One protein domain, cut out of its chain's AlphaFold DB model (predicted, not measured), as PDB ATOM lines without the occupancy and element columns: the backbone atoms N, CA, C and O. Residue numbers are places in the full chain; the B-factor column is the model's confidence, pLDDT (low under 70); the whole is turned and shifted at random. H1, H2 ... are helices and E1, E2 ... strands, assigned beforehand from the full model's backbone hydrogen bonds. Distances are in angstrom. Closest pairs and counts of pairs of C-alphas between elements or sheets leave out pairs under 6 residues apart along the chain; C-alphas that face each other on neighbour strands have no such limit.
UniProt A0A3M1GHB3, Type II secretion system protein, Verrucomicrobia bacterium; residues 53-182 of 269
ATOM      1  N   ALA A  53      48.483 -10.301  36.407       96.25
ATOM      2  CA  ALA A  53      48.217 -10.150  34.983       96.25
ATOM      3  C   ALA A  53      47.034  -9.199  34.718       96.25
ATOM      4  O   ALA A  53      47.183  -8.289  33.908       96.25
ATOM      5  N   GLU A  54      45.936  -9.320  35.470       96.56
ATOM      6  CA  GLU A  54      44.789  -8.393  35.441       96.56
ATOM      7  C   GLU A  54      45.241  -6.935  35.647       96.56
ATOM      8  O   GLU A  54      44.931  -6.059  34.840       96.56
ATOM      9  N   LYS A  55      46.083  -6.672  36.659       95.62
ATOM     10  CA  LYS A  55      46.654  -5.331  36.899       95.62
ATOM     11  C   LYS A  55      47.521  -4.830  35.744       95.62
ATOM     12  O   LYS A  55      47.495  -3.641  35.435       95.62
ATOM     13  N   ILE A  56      48.285  -5.713  35.094       96.62
ATOM     14  CA  ILE A  56      49.045  -5.358  33.883       96.62
ATOM     15  C   ILE A  56      48.079  -4.948  32.762       96.62
ATOM     16  O   ILE A  56      48.339  -3.975  32.052       96.62
ATOM     17  N   GLY A  57      46.950  -5.647  32.623       96.81
ATOM     18  CA  GLY A  57      45.883  -5.291  31.689       96.81
ATOM     19  C   GLY A  57      45.283  -3.912  31.958       96.81
ATOM     20  O   GLY A  57      45.179  -3.092  31.044       96.81
ATOM     21  N   GLU A  58      44.970  -3.609  33.217       96.00
ATOM     22  CA  GLU A  58      44.492  -2.285  33.637       96.00
ATOM     23  C   GLU A  58      45.512  -1.178  33.336       96.00
ATOM     24  O   GLU A  58      45.158  -0.123  32.808       96.00
ATOM     25  N   GLN A  59      46.797  -1.428  33.597       96.19
ATOM     26  CA  GLN A  59      47.878  -0.490  33.281       96.19
ATOM     27  C   GLN A  59      48.016  -0.264  31.776       96.19
ATOM     28  O   GLN A  59      48.253   0.866  31.351       96.19
ATOM     29  N   ALA A  60      47.832  -1.302  30.957       96.56
ATOM     30  CA  ALA A  60      47.818  -1.162  29.504       96.56
ATOM     31  C   ALA A  60      46.661  -0.278  29.023       96.56
ATOM     32  O   ALA A  60      46.851   0.530  28.112       96.56
ATOM     33  N   LEU A  61      45.492  -0.369  29.662       95.88
ATOM     34  CA  LEU A  61      44.367   0.528  29.391       95.88
ATOM     35  C   LEU A  61      44.676   1.971  29.814       95.88
ATOM     36  O   LEU A  61      44.386   2.894  29.060       95.88
ATOM     37  N   LEU A  62      45.296   2.192  30.977       94.50
ATOM     38  CA  LEU A  62      45.712   3.533  31.413       94.50
ATOM     39  C   LEU A  62      46.773   4.146  30.490       94.50
ATOM     40  O   LEU A  62      46.655   5.314  30.116       94.50
ATOM     41  N   TYR A  63      47.761   3.354  30.067       94.50
ATOM     42  CA  TYR A  63      48.747   3.769  29.069       94.50
ATOM     43  C   TYR A  63      48.059   4.199  27.774       94.50
ATOM     44  O   TYR A  63      48.323   5.285  27.257       94.50
ATOM     45  N   LEU A  64      47.134   3.368  27.283       93.12
ATOM     46  CA  LEU A  64      46.363   3.655  26.083       93.12
ATOM     47  C   LEU A  64      45.575   4.967  26.227       93.12
ATOM     48  O   LEU A  64      45.590   5.781  25.308       93.12
ATOM     49  N   ARG A  65      44.946   5.215  27.380       90.75
ATOM     50  CA  ARG A  65      44.234   6.471  27.667       90.75
ATOM     51  C   ARG A  65      45.135   7.702  27.601       90.75
ATOM     52  O   ARG A  65      44.731   8.735  27.075       90.75
ATOM     53  N   GLN A  66      46.357   7.589  28.117       90.06
ATOM     54  CA  GLN A  66      47.298   8.705  28.143       90.06
ATOM     55  C   GLN A  66      47.946   8.968  26.779       90.06
ATOM     56  O   GLN A  66      48.082  10.123  26.379       90.06
ATOM     57  N   TYR A  67      48.358   7.917  26.069       87.69
ATOM     58  CA  TYR A  67      49.186   8.034  24.864       87.69
ATOM     59  C   TYR A  67      48.440   7.733  23.558       87.69
ATOM     60  O   TYR A  67      49.049   7.775  22.488       87.69
ATOM     61  N   ARG A  68      47.137   7.419  23.629       86.06
ATOM     62  CA  ARG A  68      46.240   7.078  22.501       86.06
ATOM     63  C   ARG A  68      46.714   5.922  21.619       86.06
ATOM     64  O   ARG A  68      46.160   5.668  20.555       86.06
ATOM     65  N   THR A  69      47.741   5.214  22.063       88.50
ATOM     66  CA  THR A  69      48.362   4.088  21.376       88.50
ATOM     67  C   THR A  69      48.669   3.011  22.409       88.50
ATOM     68  O   THR A  69      49.001   3.342  23.549       88.50
ATOM     69  N   PRO A  70      48.527   1.722  22.069       92.06
ATOM     70  CA  PRO A  70      48.895   0.652  22.981       92.06
ATOM     71  C   PRO A  70      50.428   0.536  23.082       92.06
ATOM     72  O   PRO A  70      51.142   0.911  22.148       92.06
ATOM     73  N   PRO A  71      50.958   0.008  24.198       93.56
ATOM     74  CA  PRO A  71      52.393  -0.238  24.346       93.56
ATOM     75  C   PRO A  71      52.880  -1.285  23.336       93.56
ATOM     76  O   PRO A  71      52.134  -2.197  22.976       93.56
ATOM     77  N   THR A  72      54.142  -1.208  22.903       91.94
ATOM     78  CA  THR A  72      54.678  -2.158  21.916       91.94
ATOM     79  C   THR A  72      55.197  -3.430  22.583       91.94
ATOM     80  O   THR A  72      55.563  -3.447  23.756       91.94
ATOM     81  N   MET A  73      55.318  -4.512  21.810       91.00
ATOM     82  CA  MET A  73      55.817  -5.802  22.309       91.00
ATOM     83  C   MET A  73      57.251  -5.740  22.868       91.00
ATOM     84  O   MET A  73      57.631  -6.597  23.664       91.00
ATOM     85  N   THR A  74      58.042  -4.735  22.485       90.56
ATOM     86  CA  THR A  74      59.447  -4.599  22.898       90.56
ATOM     87  C   THR A  74      59.603  -3.787  24.184       90.56
ATOM     88  O   THR A  74      60.452  -4.099  25.022       90.56
ATOM     89  N   ASP A  75      58.787  -2.746  24.362       91.38
ATOM     90  CA  ASP A  75      58.959  -1.745  25.421       91.38
ATOM     91  C   ASP A  75      57.830  -1.728  26.462       91.38
ATOM     92  O   ASP A  75      57.924  -0.969  27.432       91.38
ATOM     93  N   TRP A  76      56.817  -2.594  26.327       95.25
ATOM     94  CA  TRP A  76      55.647  -2.626  27.210       95.25
ATOM     95  C   TRP A  76      56.005  -2.589  28.695       95.25
ATOM     96  O   TRP A  76      55.446  -1.790  29.433       95.25
ATOM     97  N   ALA A  77      56.985  -3.373  29.142       95.88
ATOM     98  CA  ALA A  77      57.333  -3.427  30.558       95.88
ATOM     99  C   ALA A  77      57.880  -2.087  31.077       95.88
ATOM    100  O   ALA A  77      57.531  -1.657  32.170       95.88
ATOM    101  N   SER A  78      58.711  -1.392  30.294       94.88
ATOM    102  CA  SER A  78      59.211  -0.061  30.664       94.88
ATOM    103  C   SER A  78      58.143   1.029  30.572       94.88
ATOM    104  O   SER A  78      58.203   2.000  31.324       94.88
ATOM    105  N   GLN A  79      57.177   0.877  29.663       94.44
ATOM    106  CA  GLN A  79      56.076   1.822  29.495       94.44
ATOM    107  C   GLN A  79      55.028   1.671  30.607       94.44
ATOM    108  O   GLN A  79      54.656   2.655  31.243       94.44
ATOM    109  N   LEU A  80      54.603   0.436  30.891       95.88
ATOM    110  CA  LEU A  80      53.591   0.133  31.902       95.88
ATOM    111  C   LEU A  80      54.102   0.328  33.328       95.88
ATOM    112  O   LEU A  80      53.318   0.718  34.186       95.88
ATOM    113  N   ALA A  81      55.407   0.179  33.579       94.31
ATOM    114  CA  ALA A  81      56.008   0.477  34.885       94.31
ATOM    115  C   ALA A  81      55.768   1.920  35.366       94.31
ATOM    116  O   ALA A  81      55.869   2.191  36.553       94.31
ATOM    117  N   ARG A  82      55.428   2.858  34.470       91.75
ATOM    118  CA  ARG A  82      55.069   4.242  34.839       91.75
ATOM    119  C   ARG A  82      53.683   4.356  35.480       91.75
ATOM    120  O   ARG A  82      53.396   5.353  36.131       91.75
ATOM    121  N   PHE A  83      52.839   3.353  35.256       91.31
ATOM    122  CA  PHE A  83      51.468   3.239  35.757       91.31
ATOM    123  C   PHE A  83      51.342   2.150  36.826       91.31
ATOM    124  O   PHE A  83      50.278   1.979  37.415       91.31
ATOM    125  N   ALA A  84      52.410   1.382  37.034       88.00
ATOM    126  CA  ALA A  84      52.465   0.261  37.945       88.00
ATOM    127  C   ALA A  84      53.261   0.613  39.195       88.00
ATOM    128  O   ALA A  84      54.313   1.237  39.107       88.00
ATOM    129  N   ASP A  85      52.869   0.042  40.331       87.62
ATOM    130  CA  ASP A  85      53.725  -0.029  41.523       87.62
ATOM    131  C   ASP A  85      54.776  -1.162  41.416       87.62
ATOM    132  O   ASP A  85      55.239  -1.703  42.419       87.62
ATOM    133  N   LEU A  86      55.118  -1.579  40.192       88.56
ATOM    134  CA  LEU A  86      56.014  -2.694  39.889       88.56
ATOM    135  C   LEU A  86      57.154  -2.225  38.989       88.56
ATOM    136  O   LEU A  86      56.957  -1.426  38.073       88.56
ATOM    137  N   SER A  87      58.350  -2.773  39.211       92.75
ATOM    138  CA  SER A  87      59.484  -2.489  38.336       92.75
ATOM    139  C   SER A  87      59.297  -3.137  36.952       92.75
ATOM    140  O   SER A  87      58.588  -4.141  36.823       92.75
ATOM    141  N   PRO A  88      59.990  -2.659  35.899       93.62
ATOM    142  CA  PRO A  88      59.968  -3.325  34.594       93.62
ATOM    143  C   PRO A  88      60.390  -4.804  34.646       93.62
ATOM    144  O   PRO A  88      59.939  -5.601  33.825       93.62
ATOM    145  N   ALA A  89      61.254  -5.192  35.593       93.75
ATOM    146  CA  ALA A  89      61.668  -6.584  35.775       93.75
ATOM    147  C   ALA A  89      60.541  -7.446  36.371       93.75
ATOM    148  O   ALA A  89      60.291  -8.553  35.884       93.75
ATOM    149  N   ASP A  90      59.816  -6.904  37.352       93.12
ATOM    150  CA  ASP A  90      58.671  -7.573  37.985       93.12
ATOM    151  C   ASP A  90      57.478  -7.696  37.039       93.12
ATOM    152  O   ASP A  90      56.670  -8.609  37.177       93.12
ATOM    153  N   LEU A  91      57.366  -6.802  36.052       95.31
ATOM    154  CA  LEU A  91      56.396  -6.929  34.965       95.31
ATOM    155  C   LEU A  91      56.809  -8.026  33.981       95.31
ATOM    156  O   LEU A  91      55.979  -8.851  33.597       95.31
ATOM    157  N   ARG A  92      58.092  -8.098  33.612       95.62
ATOM    158  CA  ARG A  92      58.594  -9.104  32.664       95.62
ATOM    159  C   ARG A  92      58.554 -10.521  33.199       95.62
ATOM    160  O   ARG A  92      58.342 -11.424  32.407       95.62
ATOM    161  N   THR A  93      58.753 -10.726  34.497       95.94
ATOM    162  CA  THR A  93      58.862 -12.073  35.073       95.94
ATOM    163  C   THR A  93      57.875 -12.293  36.202       95.94
ATOM    164  O   THR A  93      57.593 -11.394  36.990       95.94
ATOM    165  N   ASN A  94      57.335 -13.504  36.295       95.69
ATOM    166  CA  ASN A  94      56.490 -13.880  37.423       95.69
ATOM    167  C   ASN A  94      57.300 -14.268  38.666       95.69
ATOM    168  O   ASN A  94      58.526 -14.368  38.635       95.69
ATOM    169  N   SER A  95      56.604 -14.561  39.769       93.50
ATOM    170  CA  SER A  95      57.224 -14.950  41.047       93.50
ATOM    171  C   SER A  95      58.096 -16.215  40.981       93.50
ATOM    172  O   SER A  95      58.844 -16.501  41.914       93.50
ATOM    173  N   ARG A  96      58.028 -16.984  39.884       93.50
ATOM    174  CA  ARG A  96      58.869 -18.167  39.629       93.50
ATOM    175  C   ARG A  96      60.074 -17.873  38.728       93.50
ATOM    176  O   ARG A  96      60.858 -18.799  38.472       93.50
ATOM    177  N   GLY A  97      60.233 -16.622  38.294       94.06
ATOM    178  CA  GLY A  97      61.285 -16.155  37.392       94.06
ATOM    179  C   GLY A  97      61.070 -16.578  35.940       94.06
ATOM    180  O   GLY A  97      62.043 -16.790  35.227       94.06
ATOM    181  N   ILE A  98      59.817 -16.798  35.528       95.56
ATOM    182  CA  ILE A  98      59.471 -17.153  34.146       95.56
ATOM    183  C   ILE A  98      59.001 -15.891  33.427       95.56
ATOM    184  O   ILE A  98      58.177 -15.150  33.970       95.56
ATOM    185  N   ASP A  99      59.512 -15.672  32.215       95.38
ATOM    186  CA  ASP A  99      59.142 -14.537  31.373       95.38
ATOM    187  C   ASP A  99      57.656 -14.582  30.993       95.38
ATOM    188  O   ASP A  99      57.131 -15.606  30.546       95.38
ATOM    189  N   ARG A 100      56.985 -13.441  31.143       96.25
ATOM    190  CA  ARG A 100      55.658 -13.168  30.603       96.25
ATOM    191  C   ARG A 100      55.784 -12.708  29.159       96.25
ATOM    192  O   ARG A 100      56.685 -11.950  28.801       96.25
ATOM    193  N   ILE A 101      54.829 -13.116  28.341       96.06
ATOM    194  CA  ILE A 101      54.735 -12.716  26.942       96.06
ATOM    195  C   ILE A 101      53.633 -11.676  26.814       96.06
ATOM    196  O   ILE A 101      52.483 -11.971  27.117       96.06
ATOM    197  N   PHE A 102      53.978 -10.482  26.336       96.94
ATOM    198  CA  PHE A 102      53.009  -9.476  25.910       96.94
ATOM    199  C   PHE A 102      52.915  -9.485  24.384       96.94
ATOM    200  O   PHE A 102      53.935  -9.414  23.693       96.94
ATOM    201  N   VAL A 103      51.701  -9.579  23.853       96.94
ATOM    202  CA  VAL A 103      51.450  -9.599  22.409       96.94
ATOM    203  C   VAL A 103      50.256  -8.721  22.058       96.94
ATOM    204  O   VAL A 103      49.253  -8.716  22.768       96.94
ATOM    205  N   LEU A 104      50.374  -7.984  20.954       96.00
ATOM    206  CA  LEU A 104      49.295  -7.190  20.372       96.00
ATOM    207  C   LEU A 104      48.592  -7.966  19.256       96.00
ATOM    208  O   LEU A 104      49.222  -8.735  18.527       96.00
ATOM    209  N   ASP A 105      47.295  -7.716  19.100       95.12
ATOM    210  CA  ASP A 105      46.543  -8.157  17.932       95.12
ATOM    211  C   ASP A 105      46.868  -7.264  16.730       95.12
ATOM    212  O   ASP A 105      46.409  -6.125  16.640       95.12
ATOM    213  N   ASN A 106      47.647  -7.792  15.789       90.38
ATOM    214  CA  ASN A 106      48.059  -7.060  14.592       90.38
ATOM    215  C   ASN A 106      47.047  -7.169  13.436       90.38
ATOM    216  O   ASN A 106      47.391  -6.856  12.297       90.38
ATOM    217  N   ALA A 107      45.815  -7.637  13.687       88.94
ATOM    218  CA  ALA A 107      44.769  -7.714  12.664       88.94
ATOM    219  C   ALA A 107      44.336  -6.334  12.135       88.94
ATOM    220  O   ALA A 107      43.870  -6.231  11.002       88.94
ATOM    221  N   ALA A 108      44.469  -5.287  12.954       85.31
ATOM    222  CA  ALA A 108      44.081  -3.923  12.615       85.31
ATOM    223  C   ALA A 108      45.019  -2.897  13.269       85.31
ATOM    224  O   ALA A 108      45.723  -3.203  14.231       85.31
ATOM    225  N   ASN A 109      45.011  -1.671  12.741       83.00
ATOM    226  CA  ASN A 109      45.727  -0.528  13.301       83.00
ATOM    227  C   ASN A 109      44.725   0.611  13.589       83.00
ATOM    228  O   ASN A 109      44.081   1.065  12.640       83.00
ATOM    229  N   PRO A 110      44.581   1.079  14.845       86.69
ATOM    230  CA  PRO A 110      45.301   0.626  16.042       86.69
ATOM    231  C   PRO A 110      44.925  -0.802  16.465       86.69
ATOM    232  O   PRO A 110      43.837  -1.287  16.154       86.69
ATOM    233  N   ALA A 111      45.839  -1.477  17.171       91.06
ATOM    234  CA  ALA A 111      45.619  -2.845  17.638       91.06
ATOM    235  C   ALA A 111      44.386  -2.894  18.566       91.06
ATOM    236  O   ALA A 111      44.364  -2.170  19.569       91.06
ATOM    237  N   PRO A 112      43.365  -3.725  18.274       92.06
ATOM    238  CA  PRO A 112      42.101  -3.722  19.014       92.06
ATOM    239  C   PRO A 112      42.190  -4.448  20.362       92.06
ATOM    240  O   PRO A 112      41.338  -4.259  21.233       92.06
ATOM    241  N   ARG A 113      43.187  -5.322  20.529       96.19
ATOM    242  CA  ARG A 113      43.322  -6.252  21.654       96.19
ATOM    243  C   ARG A 113      44.796  -6.525  21.960       96.19
ATOM    244  O   ARG A 113      45.652  -6.362  21.090       96.19
ATOM    245  N   ALA A 114      45.080  -6.991  23.171       97.19
ATOM    246  CA  ALA A 114      46.391  -7.493  23.580       97.19
ATOM    247  C   ALA A 114      46.261  -8.643  24.582       97.19
ATOM    248  O   ALA A 114      45.241  -8.770  25.251       97.19
ATOM    249  N   MET A 115      47.299  -9.464  24.723       97.62
ATOM    250  CA  MET A 115      47.349 -10.506  25.748       97.62
ATOM    251  C   MET A 115      48.639 -10.454  26.549       97.62
ATOM    252  O   MET A 115      49.707 -10.181  25.996       97.62
ATOM    253  N   VAL A 116      48.532 -10.806  27.831       97.19
ATOM    254  CA  VAL A 116      49.670 -11.205  28.663       97.19
ATOM    255  C   VAL A 116      49.552 -12.697  28.929       97.19
ATOM    256  O   VAL A 116      48.548 -13.162  29.462       97.19
ATOM    257  N   ILE A 117      50.583 -13.454  28.573       97.31
ATOM    258  CA  ILE A 117      50.635 -14.901  28.774       97.31
ATOM    259  C   ILE A 117      51.757 -15.211  29.753       97.31
ATOM    260  O   ILE A 117      52.886 -14.750  29.586       97.31
ATOM    261  N   SER A 118      51.454 -16.010  30.768       97.00
ATOM    262  CA  SER A 118      52.398 -16.407  31.807       97.00
ATOM    263  C   SER A 118      52.254 -17.888  32.133       97.00
ATOM    264  O   SER A 118      51.167 -18.461  32.066       97.00
ATOM    265  N   SER A 119      53.370 -18.516  32.495       96.25
ATOM    266  CA  SER A 119      53.417 -19.905  32.940       96.25
ATOM    267  C   SER A 119      53.873 -19.958  34.385       96.25
ATOM    268  O   SER A 119      54.977 -19.530  34.718       96.25
ATOM    269  N   MET A 120      53.062 -20.563  35.247       95.75
ATOM    270  CA  MET A 120      53.414 -20.828  36.639       95.75
ATOM    271  C   MET A 120      54.143 -22.161  36.811       95.75
ATOM    272  O   MET A 120      54.298 -22.638  37.933       95.75
ATOM    273  N   ARG A 121      54.626 -22.791  35.735       93.38
ATOM    274  CA  ARG A 121      55.337 -24.072  35.808       93.38
ATOM    275  C   ARG A 121      56.629 -24.039  35.002       93.38
ATOM    276  O   ARG A 121      56.631 -23.793  33.801       93.38
ATOM    277  N   ARG A 122      57.745 -24.345  35.671       90.50
ATOM    278  CA  ARG A 122      59.057 -24.463  35.019       90.50
ATOM    279  C   ARG A 122      59.081 -25.651  34.054       90.50
ATOM    280  O   ARG A 122      58.440 -26.669  34.309       90.50
ATOM    281  N   GLY A 123      59.839 -25.511  32.968       90.56
ATOM    282  CA  GLY A 123      59.990 -26.544  31.934       90.56
ATOM    283  C   GLY A 123      58.856 -26.597  30.906       90.56
ATOM    284  O   GLY A 123      58.927 -27.400  29.982       90.56
ATOM    285  N   LEU A 124      57.840 -25.740  31.034       94.38
ATOM    286  CA  LEU A 124      56.808 -25.549  30.021       94.38
ATOM    287  C   LEU A 124      57.058 -24.215  29.302       94.38
ATOM    288  O   LEU A 124      56.762 -23.165  29.877       94.38
ATOM    289  N   PRO A 125      57.649 -24.235  28.092       93.69
ATOM    290  CA  PRO A 125      57.946 -23.013  27.361       93.69
ATOM    291  C   PRO A 125      56.657 -22.305  26.943       93.69
ATOM    292  O   PRO A 125      55.622 -22.941  26.736       93.69
ATOM    293  N   LEU A 126      56.742 -20.988  26.785       96.12
ATOM    294  CA  LEU A 126      55.701 -20.176  26.165       96.12
ATOM    295  C   LEU A 126      56.065 -19.885  24.703       96.12
ATOM    296  O   LEU A 126      57.251 -19.896  24.354       96.12
ATOM    297  N   PRO A 127      55.072 -19.625  23.836       95.56
ATOM    298  CA  PRO A 127      55.341 -19.197  22.472       95.56
ATOM    299  C   PRO A 127      56.114 -17.868  22.474       95.56
ATOM    300  O   PRO A 127      55.760 -16.954  23.224       95.56
ATOM    301  N   PRO A 128      57.132 -17.706  21.614       93.50
ATOM    302  CA  PRO A 128      57.764 -16.410  21.420       93.50
ATOM    303  C   PRO A 128      56.744 -15.363  20.967       93.50
ATOM    304  O   PRO A 128      55.875 -15.658  20.146       93.50
ATOM    305  N   ALA A 129      56.886 -14.120  21.431       92.81
ATOM    306  CA  ALA A 129      55.924 -13.055  21.143       92.81
ATOM    307  C   ALA A 129      55.694 -12.864  19.626       92.81
ATOM    308  O   ALA A 129      54.553 -12.811  19.169       92.81
ATOM    309  N   TYR A 130      56.765 -12.879  18.821       91.69
ATOM    310  CA  TYR A 130      56.684 -12.759  17.358       91.69
ATOM    311  C   TYR A 130      55.885 -13.890  16.686       91.69
ATOM    312  O   TYR A 130      55.348 -13.698  15.599       91.69
ATOM    313  N   HIS A 131      55.788 -15.072  17.306       93.38
ATOM    314  CA  HIS A 131      55.003 -16.189  16.776       93.38
ATOM    315  C   HIS A 131      53.500 -15.911  16.878       93.38
ATOM    316  O   HIS A 131      52.735 -16.295  15.991       93.38
ATOM    317  N   LEU A 132      53.097 -15.243  17.963       94.75
ATOM    318  CA  LEU A 132      51.717 -14.855  18.241       94.75
ATOM    319  C   LEU A 132      51.322 -13.522  17.596       94.75
ATOM    320  O   LEU A 132      50.144 -13.204  17.567       94.75
ATOM    321  N   ALA A 133      52.271 -12.775  17.027       89.38
ATOM    322  CA  ALA A 133      51.998 -11.561  16.253       89.38
ATOM    323  C   ALA A 133      51.208 -11.823  14.949       89.38
ATOM    324  O   ALA A 133      50.796 -10.877  14.277       89.38
ATOM    325  N   ASN A 134      51.010 -13.091  14.566       94.88
ATOM    326  CA  ASN A 134      50.125 -13.497  13.476       94.88
ATOM    327  C   ASN A 134      48.646 -13.453  13.937       94.88
ATOM    328  O   ASN A 134      48.317 -14.151  14.899       94.88
ATOM    329  N   PRO A 135      47.744 -12.735  13.237       94.62
ATOM    330  CA  PRO A 135      46.346 -12.553  13.659       94.62
ATOM    331  C   PRO A 135      45.546 -13.839  13.905       94.62
ATOM    332  O   PRO A 135      44.749 -13.911  14.844       94.62
ATOM    333  N   THR A 136      45.761 -14.876  13.089       96.00
ATOM    334  CA  THR A 136      45.070 -16.164  13.245       96.00
ATOM    335  C   THR A 136      45.517 -16.853  14.528       96.00
ATOM    336  O   THR A 136      44.684 -17.242  15.340       96.00
ATOM    337  N   ARG A 137      46.832 -16.932  14.758       96.88
ATOM    338  CA  ARG A 137      47.399 -17.563  15.961       96.88
ATOM    339  C   ARG A 137      47.069 -16.788  17.229       96.88
ATOM    340  O   ARG A 137      46.807 -17.397  18.262       96.88
ATOM    341  N   PHE A 138      47.074 -15.457  17.147       97.44
ATOM    342  CA  PHE A 138      46.600 -14.596  18.225       97.44
ATOM    343  C   PHE A 138      45.162 -14.960  18.596       97.44
ATOM    344  O   PHE A 138      44.888 -15.216  19.764       97.44
ATOM    345  N   SER A 139      44.267 -15.026  17.605       97.12
ATOM    346  CA  SER A 139      42.844 -15.310  17.824       97.12
ATOM    347  C   SER A 139      42.624 -16.700  18.420       97.12
ATOM    348  O   SER A 139      41.887 -16.835  19.386       97.12
ATOM    349  N   GLU A 140      43.344 -17.719  17.947       97.38
ATOM    350  CA  GLU A 140      43.270 -19.069  18.519       97.38
ATOM    351  C   GLU A 140      43.659 -19.119  20.010       97.38
ATOM    352  O   GLU A 140      43.017 -19.820  20.795       97.38
ATOM    353  N   VAL A 141      44.691 -18.374  20.429       97.62
ATOM    354  CA  VAL A 141      45.065 -18.270  21.854       97.62
ATOM    355  C   VAL A 141      44.064 -17.409  22.626       97.62
ATOM    356  O   VAL A 141      43.672 -17.777  23.731       97.62
ATOM    357  N   TRP A 142      43.610 -16.300  22.041       97.50
ATOM    358  CA  TRP A 142      42.619 -15.400  22.631       97.50
ATOM    359  C   TRP A 142      41.296 -16.116  22.930       97.50
ATOM    360  O   TRP A 142      40.759 -15.981  24.027       97.50
ATOM    361  N   ASP A 143      40.794 -16.916  21.992       97.12
ATOM    362  CA  ASP A 143      39.509 -17.617  22.099       97.12
ATOM    363  C   ASP A 143      39.585 -18.900  22.941       97.12
ATOM    364  O   ASP A 143      38.568 -19.546  23.201       97.12
ATOM    365  N   THR A 144      40.781 -19.292  23.391       97.00
ATOM    366  CA  THR A 144      40.954 -20.459  24.262       97.00
ATOM    367  C   THR A 144      40.207 -20.230  25.577       97.00
ATOM    368  O   THR A 144      40.516 -19.255  26.251       97.00
ATOM    369  N   PRO A 145      39.271 -21.094  26.004       95.19
ATOM    370  CA  PRO A 145      38.589 -20.926  27.285       95.19
ATOM    371  C   PRO A 145      39.545 -21.029  28.478       95.19
ATOM    372  O   PRO A 145      40.535 -21.762  28.437       95.19
ATOM    373  N   ASP A 146      39.218 -20.361  29.580       89.62
ATOM    374  CA  ASP A 146      40.021 -20.456  30.799       89.62
ATOM    375  C   ASP A 146      40.111 -21.906  31.307       89.62
ATOM    376  O   ASP A 146      39.145 -22.673  31.272       89.62
ATOM    377  N   GLY A 147      41.302 -22.302  31.767       90.50
ATOM    378  CA  GLY A 147      41.582 -23.681  32.184       90.50
ATOM    379  C   GLY A 147      41.729 -24.675  31.024       90.50
ATOM    380  O   GLY A 147      41.790 -25.884  31.256       90.50
ATOM    381  N   ARG A 148      41.800 -24.202  29.773       95.81
ATOM    382  CA  ARG A 148      42.156 -25.010  28.599       95.81
ATOM    383  C   ARG A 148      43.491 -24.570  28.014       95.81
ATOM    384  O   ARG A 148      43.950 -23.453  28.223       95.81
ATOM    385  N   LEU A 149      44.122 -25.490  27.290       97.12
ATOM    386  CA  LEU A 149      45.305 -25.188  26.494       97.12
ATOM    387  C   LEU A 149      44.874 -24.682  25.116       97.12
ATOM    388  O   LEU A 149      43.917 -25.236  24.563       97.12
ATOM    389  N   PRO A 150      45.590 -23.704  24.541       97.44
ATOM    390  CA  PRO A 150      45.358 -23.312  23.163       97.44
ATOM    391  C   PRO A 150      45.647 -24.449  22.179       97.44
ATOM    392  O   PRO A 150      46.414 -25.371  22.484       97.44
ATOM    393  N   PRO A 151      45.046 -24.409  20.979       96.00
ATOM    394  CA  PRO A 151      45.244 -25.454  19.987       96.00
ATOM    395  C   PRO A 151      46.685 -25.439  19.466       96.00
ATOM    396  O   PRO A 151      47.298 -24.381  19.314       96.00
ATOM    397  N   ALA A 152      47.224 -26.611  19.124       95.44
ATOM    398  CA  ALA A 152      48.593 -26.745  18.612       95.44
ATOM    399  C   ALA A 152      48.826 -26.042  17.256       95.44
ATOM    400  O   ALA A 152      49.974 -25.818  16.872       95.44
ATOM    401  N   THR A 153      47.756 -25.668  16.547       94.25
ATOM    402  CA  THR A 153      47.799 -24.812  15.349       94.25
ATOM    403  C   THR A 153      48.308 -23.404  15.666       94.25
ATOM    404  O   THR A 153      49.084 -22.842  14.886       94.25
ATOM    405  N   SER A 154      47.977 -22.891  16.855       95.31
ATOM    406  CA  SER A 154      48.425 -21.576  17.321       95.31
ATOM    407  C   SER A 154      49.906 -21.559  17.669       95.31
ATOM    408  O   SER A 154      50.586 -20.556  17.445       95.31
ATOM    409  N   TRP A 155      50.415 -22.684  18.183       97.31
ATOM    410  CA  TRP A 155      51.827 -22.973  18.414       97.31
ATOM    411  C   TRP A 155      52.017 -24.452  18.783       97.31
ATOM    412  O   TRP A 155      51.388 -24.965  19.708       97.31
ATOM    413  N   SER A 156      52.929 -25.152  18.107       95.75
ATOM    414  CA  SER A 156      53.120 -26.597  18.307       95.75
ATOM    415  C   SER A 156      53.608 -26.972  19.712       95.75
ATOM    416  O   SER A 156      53.394 -28.104  20.151       95.75
ATOM    417  N   GLY A 157      54.214 -26.032  20.446       94.94
ATOM    418  CA  GLY A 157      54.663 -26.238  21.825       94.94
ATOM    419  C   GLY A 157      53.530 -26.524  22.817       94.94
ATOM    420  O   GLY A 157      53.782 -27.129  23.860       94.94
ATOM    421  N   TRP A 158      52.271 -26.221  22.478       96.38
ATOM    422  CA  TRP A 158      51.121 -26.642  23.285       96.38
ATOM    423  C   TRP A 158      50.977 -28.170  23.379       96.38
ATOM    424  O   TRP A 158      50.424 -28.666  24.359       96.38
ATOM    425  N   ASN A 159      51.557 -28.946  22.453       95.38
ATOM    426  CA  ASN A 159      51.628 -30.407  22.583       95.38
ATOM    427  C   ASN A 159      52.489 -30.842  23.781       95.38
ATOM    428  O   ASN A 159      52.153 -31.806  24.470       95.38
ATOM    429  N   THR A 160      53.572 -30.114  24.075       95.31
ATOM    430  CA  THR A 160      54.392 -30.353  25.272       95.31
ATOM    431  C   THR A 160      53.595 -30.073  26.541       95.31
ATOM    432  O   THR A 160      53.692 -30.827  27.506       95.31
ATOM    433  N   TRP A 161      52.756 -29.034  26.529       97.00
ATOM    434  CA  TRP A 161      51.824 -28.772  27.624       97.00
ATOM    435  C   TRP A 161      50.805 -29.903  27.771       97.00
ATOM    436  O   TRP A 161      50.604 -30.394  28.880       97.00
ATOM    437  N   ALA A 162      50.199 -30.358  26.673       95.50
ATOM    438  CA  ALA A 162      49.199 -31.427  26.687       95.50
ATOM    439  C   ALA A 162      49.753 -32.762  27.218       95.50
ATOM    440  O   ALA A 162      49.023 -33.520  27.852       95.50
ATOM    441  N   GLY A 163      51.051 -33.027  27.027       94.62
ATOM    442  CA  GLY A 163      51.740 -34.191  27.594       94.62
ATOM    443  C   GLY A 163      51.941 -34.141  29.114       94.62
ATOM    444  O   GLY A 163      52.367 -35.128  29.713       94.62
ATOM    445  N   VAL A 164      51.641 -33.012  29.760       94.56
ATOM    446  CA  VAL A 164      51.834 -32.807  31.195       94.56
ATOM    447  C   VAL A 164      50.485 -32.694  31.904       94.56
ATOM    448  O   VAL A 164      49.703 -31.779  31.658       94.56
ATOM    449  N   ALA A 165      50.239 -33.597  32.858       92.50
ATOM    450  CA  ALA A 165      48.997 -33.619  33.627       92.50
ATOM    451  C   ALA A 165      48.728 -32.274  34.327       92.50
ATOM    452  O   ALA A 165      49.605 -31.722  35.010       92.50
ATOM    453  N   ASN A 166      47.493 -31.784  34.167       91.44
ATOM    454  CA  ASN A 166      46.980 -30.530  34.728       91.44
ATOM    455  C   ASN A 166      47.816 -29.291  34.361       91.44
ATOM    456  O   ASN A 166      47.834 -28.317  35.104       91.44
ATOM    457  N   SER A 167      48.554 -29.313  33.247       94.81
ATOM    458  CA  SER A 167      49.377 -28.176  32.809       94.81
ATOM    459  C   SER A 167      48.556 -26.913  32.539       94.81
ATOM    460  O   SER A 167      49.032 -25.823  32.839       94.81
ATOM    461  N   ALA A 168      47.316 -27.062  32.063       95.00
ATOM    462  CA  ALA A 168      46.395 -25.956  31.812       95.00
ATOM    463  C   ALA A 168      46.132 -25.093  33.059       95.00
ATOM    464  O   ALA A 168      45.994 -23.881  32.936       95.00
ATOM    465  N   ASP A 169      46.153 -25.684  34.258       94.00
ATOM    466  CA  ASP A 169      45.950 -24.952  35.516       94.00
ATOM    467  C   ASP A 169      47.079 -23.949  35.797       94.00
ATOM    468  O   ASP A 169      46.889 -22.996  36.547       94.00
ATOM    469  N   TYR A 170      48.262 -24.162  35.212       95.44
ATOM    470  CA  TYR A 170      49.437 -23.308  35.390       95.44
ATOM    471  C   TYR A 170      49.576 -22.250  34.290       95.44
ATOM    472  O   TYR A 170      50.511 -21.449  34.356       95.44
ATOM    473  N   LEU A 171      48.699 -22.257  33.282       97.00
ATOM    474  CA  LEU A 171      48.679 -21.259  32.221       97.00
ATOM    475  C   LEU A 171      47.787 -20.090  32.640       97.00
ATOM    476  O   LEU A 171      46.621 -20.270  32.990       97.00
ATOM    477  N   VAL A 172      48.334 -18.881  32.576       97.19
ATOM    478  CA  VAL A 172      47.587 -17.640  32.791       97.19
ATOM    479  C   VAL A 172      47.581 -16.873  31.478       97.19
ATOM    480  O   VAL A 172      48.643 -16.586  30.927       97.19
ATOM    481  N   ILE A 173      46.385 -16.567  30.980       97.44
ATOM    482  CA  ILE A 173      46.160 -15.734  29.799       97.44
ATOM    483  C   ILE A 173      45.273 -14.581  30.251       97.44
ATOM    484  O   ILE A 173      44.097 -14.786  30.538       97.44
ATOM    485  N   GLU A 174      45.848 -13.389  30.320       97.56
ATOM    486  CA  GLU A 174      45.091 -12.160  30.509       97.56
ATOM    487  C   GLU A 174      44.731 -11.572  29.150       97.56
ATOM    488  O   GLU A 174      45.596 -11.420  28.281       97.56
ATOM    489  N   ARG A 175      43.452 -11.236  28.979       97.94
ATOM    490  CA  ARG A 175      42.885 -10.716  27.733       97.94
ATOM    491  C   ARG A 175      42.533  -9.250  27.908       97.94
ATOM    492  O   ARG A 175      41.598  -8.905  28.618       97.94
ATOM    493  N   ILE A 176      43.242  -8.394  27.190       97.75
ATOM    494  CA  ILE A 176      43.104  -6.947  27.283       97.75
ATOM    495  C   ILE A 176      42.340  -6.469  26.052       97.75
ATOM    496  O   ILE A 176      42.822  -6.584  24.922       97.75
ATOM    497  N   ASN A 177      41.129  -5.955  26.254       95.94
ATOM    498  CA  ASN A 177      40.296  -5.439  25.173       95.94
ATOM    499  C   ASN A 177      40.378  -3.910  25.119       95.94
ATOM    500  O   ASN A 177      39.888  -3.229  26.019       95.94
ATOM    501  N   PHE A 178      40.968  -3.374  24.052       94.38
ATOM    502  CA  PHE A 178      41.100  -1.931  23.855       94.38
ATOM    503  C   PHE A 178      39.891  -1.317  23.141       94.38
ATOM    504  O   PHE A 178      39.687  -0.106  23.229       94.38
ATOM    505  N   LEU A 179      39.059  -2.130  22.475       91.19
ATOM    506  CA  LEU A 179      37.898  -1.654  21.714       91.19
ATOM    507  C   LEU A 179      36.951  -0.757  22.522       91.19
ATOM    508  O   LEU A 179      36.544   0.261  21.969       91.19
ATOM    509  N   PRO A 180      36.611  -1.050  23.795       90.25
ATOM    510  CA  PRO A 180      35.778  -0.148  24.580       90.25
ATOM    511  C   PRO A 180      36.408   1.238  24.723       90.25
ATOM    512  O   PRO A 180      35.731   2.219  24.457       90.25
ATOM    513  N   VAL A 181      37.708   1.325  25.036       89.56
ATOM    514  CA  VAL A 181      38.422   2.607  25.171       89.56
ATOM    515  C   VAL A 181      38.425   3.364  23.845       89.56
ATOM    516  O   VAL A 181      38.097   4.548  23.823       89.56
ATOM    517  N   TYR A 182      38.699   2.693  22.722       86.62
ATOM    518  CA  TYR A 182      38.601   3.342  21.413       86.62
ATOM    519  C   TYR A 182      37.175   3.827  21.118       86.62
ATOM    520  O   TYR A 182      36.979   4.950  20.669       86.62
TER     521      TYR A 182
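Overview. This is residues 53 to 182 of the 269 residues of the protein "Type II secretion system protein" of Verrucomicrobia bacterium (UniProt A0A3M1GHB3). A narrow sheet of three strands, E1, E2 and E3, runs through the middle, with the long helix H1 over one face and the short helices H4 and H5 on the opposite face. H2 and H3 pack beside each other, H2 also on H1, while H6 and H7 lie beyond one end of the sheet and H8 beyond the other. The 130 printed residues hold eight named helices and three named strands in the order H1 H2 H3 E1 E2 H4 H5 H6 H7 E3 H8. The sheet order is E1 E2 E3, all antiparallel, and the class is mixed, helices and strands. The whole is compact, with a radius of gyration of the C-alphas of 14.2 A and spans of 43 by 31 by 22 A.

Arrangement. H1, residues 53 to 67, touches H2, residues 76 to 80; their closest C-alphas, of Gln 59 and Leu 80, are 5.9 A apart. H3, residues 88 to 92, touches H2, with the C-alphas of Ala 77 and Pro 88 closest at 4.8 A. E1, residues 101 to 104, and E2, residues 113 to 119, form an antiparallel hairpin; N 101 and O 117 are within hydrogen-bond range at 2.8 A. E3, residues 171 to 177, is antiparallel to E2, with N 116 and O 174 within range at 3.0 A. H1 is on this sheet at a height of 9.0 A, over E3 and only just over E2, where 3 of its C-alphas fall; it runs along the strands, at 26 degrees to E3 on the local plane. Its closest C-alphas to E3 are those of Gly 57 and Ile 176, 5.5 A. H4, residues 129 to 132, is on the opposite face, over none of the strands. H5, residues 135 to 142, is on the same face as H4, at a height of 9.6 A over E1 and E2, slantwise to the strands. H6, residues 158 to 162, is close but not clearly touching H7, residues 167 to 170, which only grazes the sheet. H8, residues 179 to 182, is close but not clearly touching H1; the closest C-alphas, of Arg 65 and Val 181, are 7.4 A apart. Each O i to N i+4 pair is within hydrogen-bond range in H1, H2, H3, H5 and H6; H4, H7 and H8 are too short for such a pair.

Along the chain. H1 begins at C-alpha 53, (48.217, -10.150, 34.983), and is 20.8 A long. E2 is 20.4 A long and E3 19.2 A. H8 ends at C-alpha 182, (38.601, 3.342, 21.413).

Size, cuts and confidence. The two C-alphas farthest apart, of Gln 66 and Gly 163, are 43.1 A apart. The printed part has no cut. The link from H5 to H6, residues 143 to 157, is long. The mean pLDDT of the printed part is 94.1, and no printed residue is under 70.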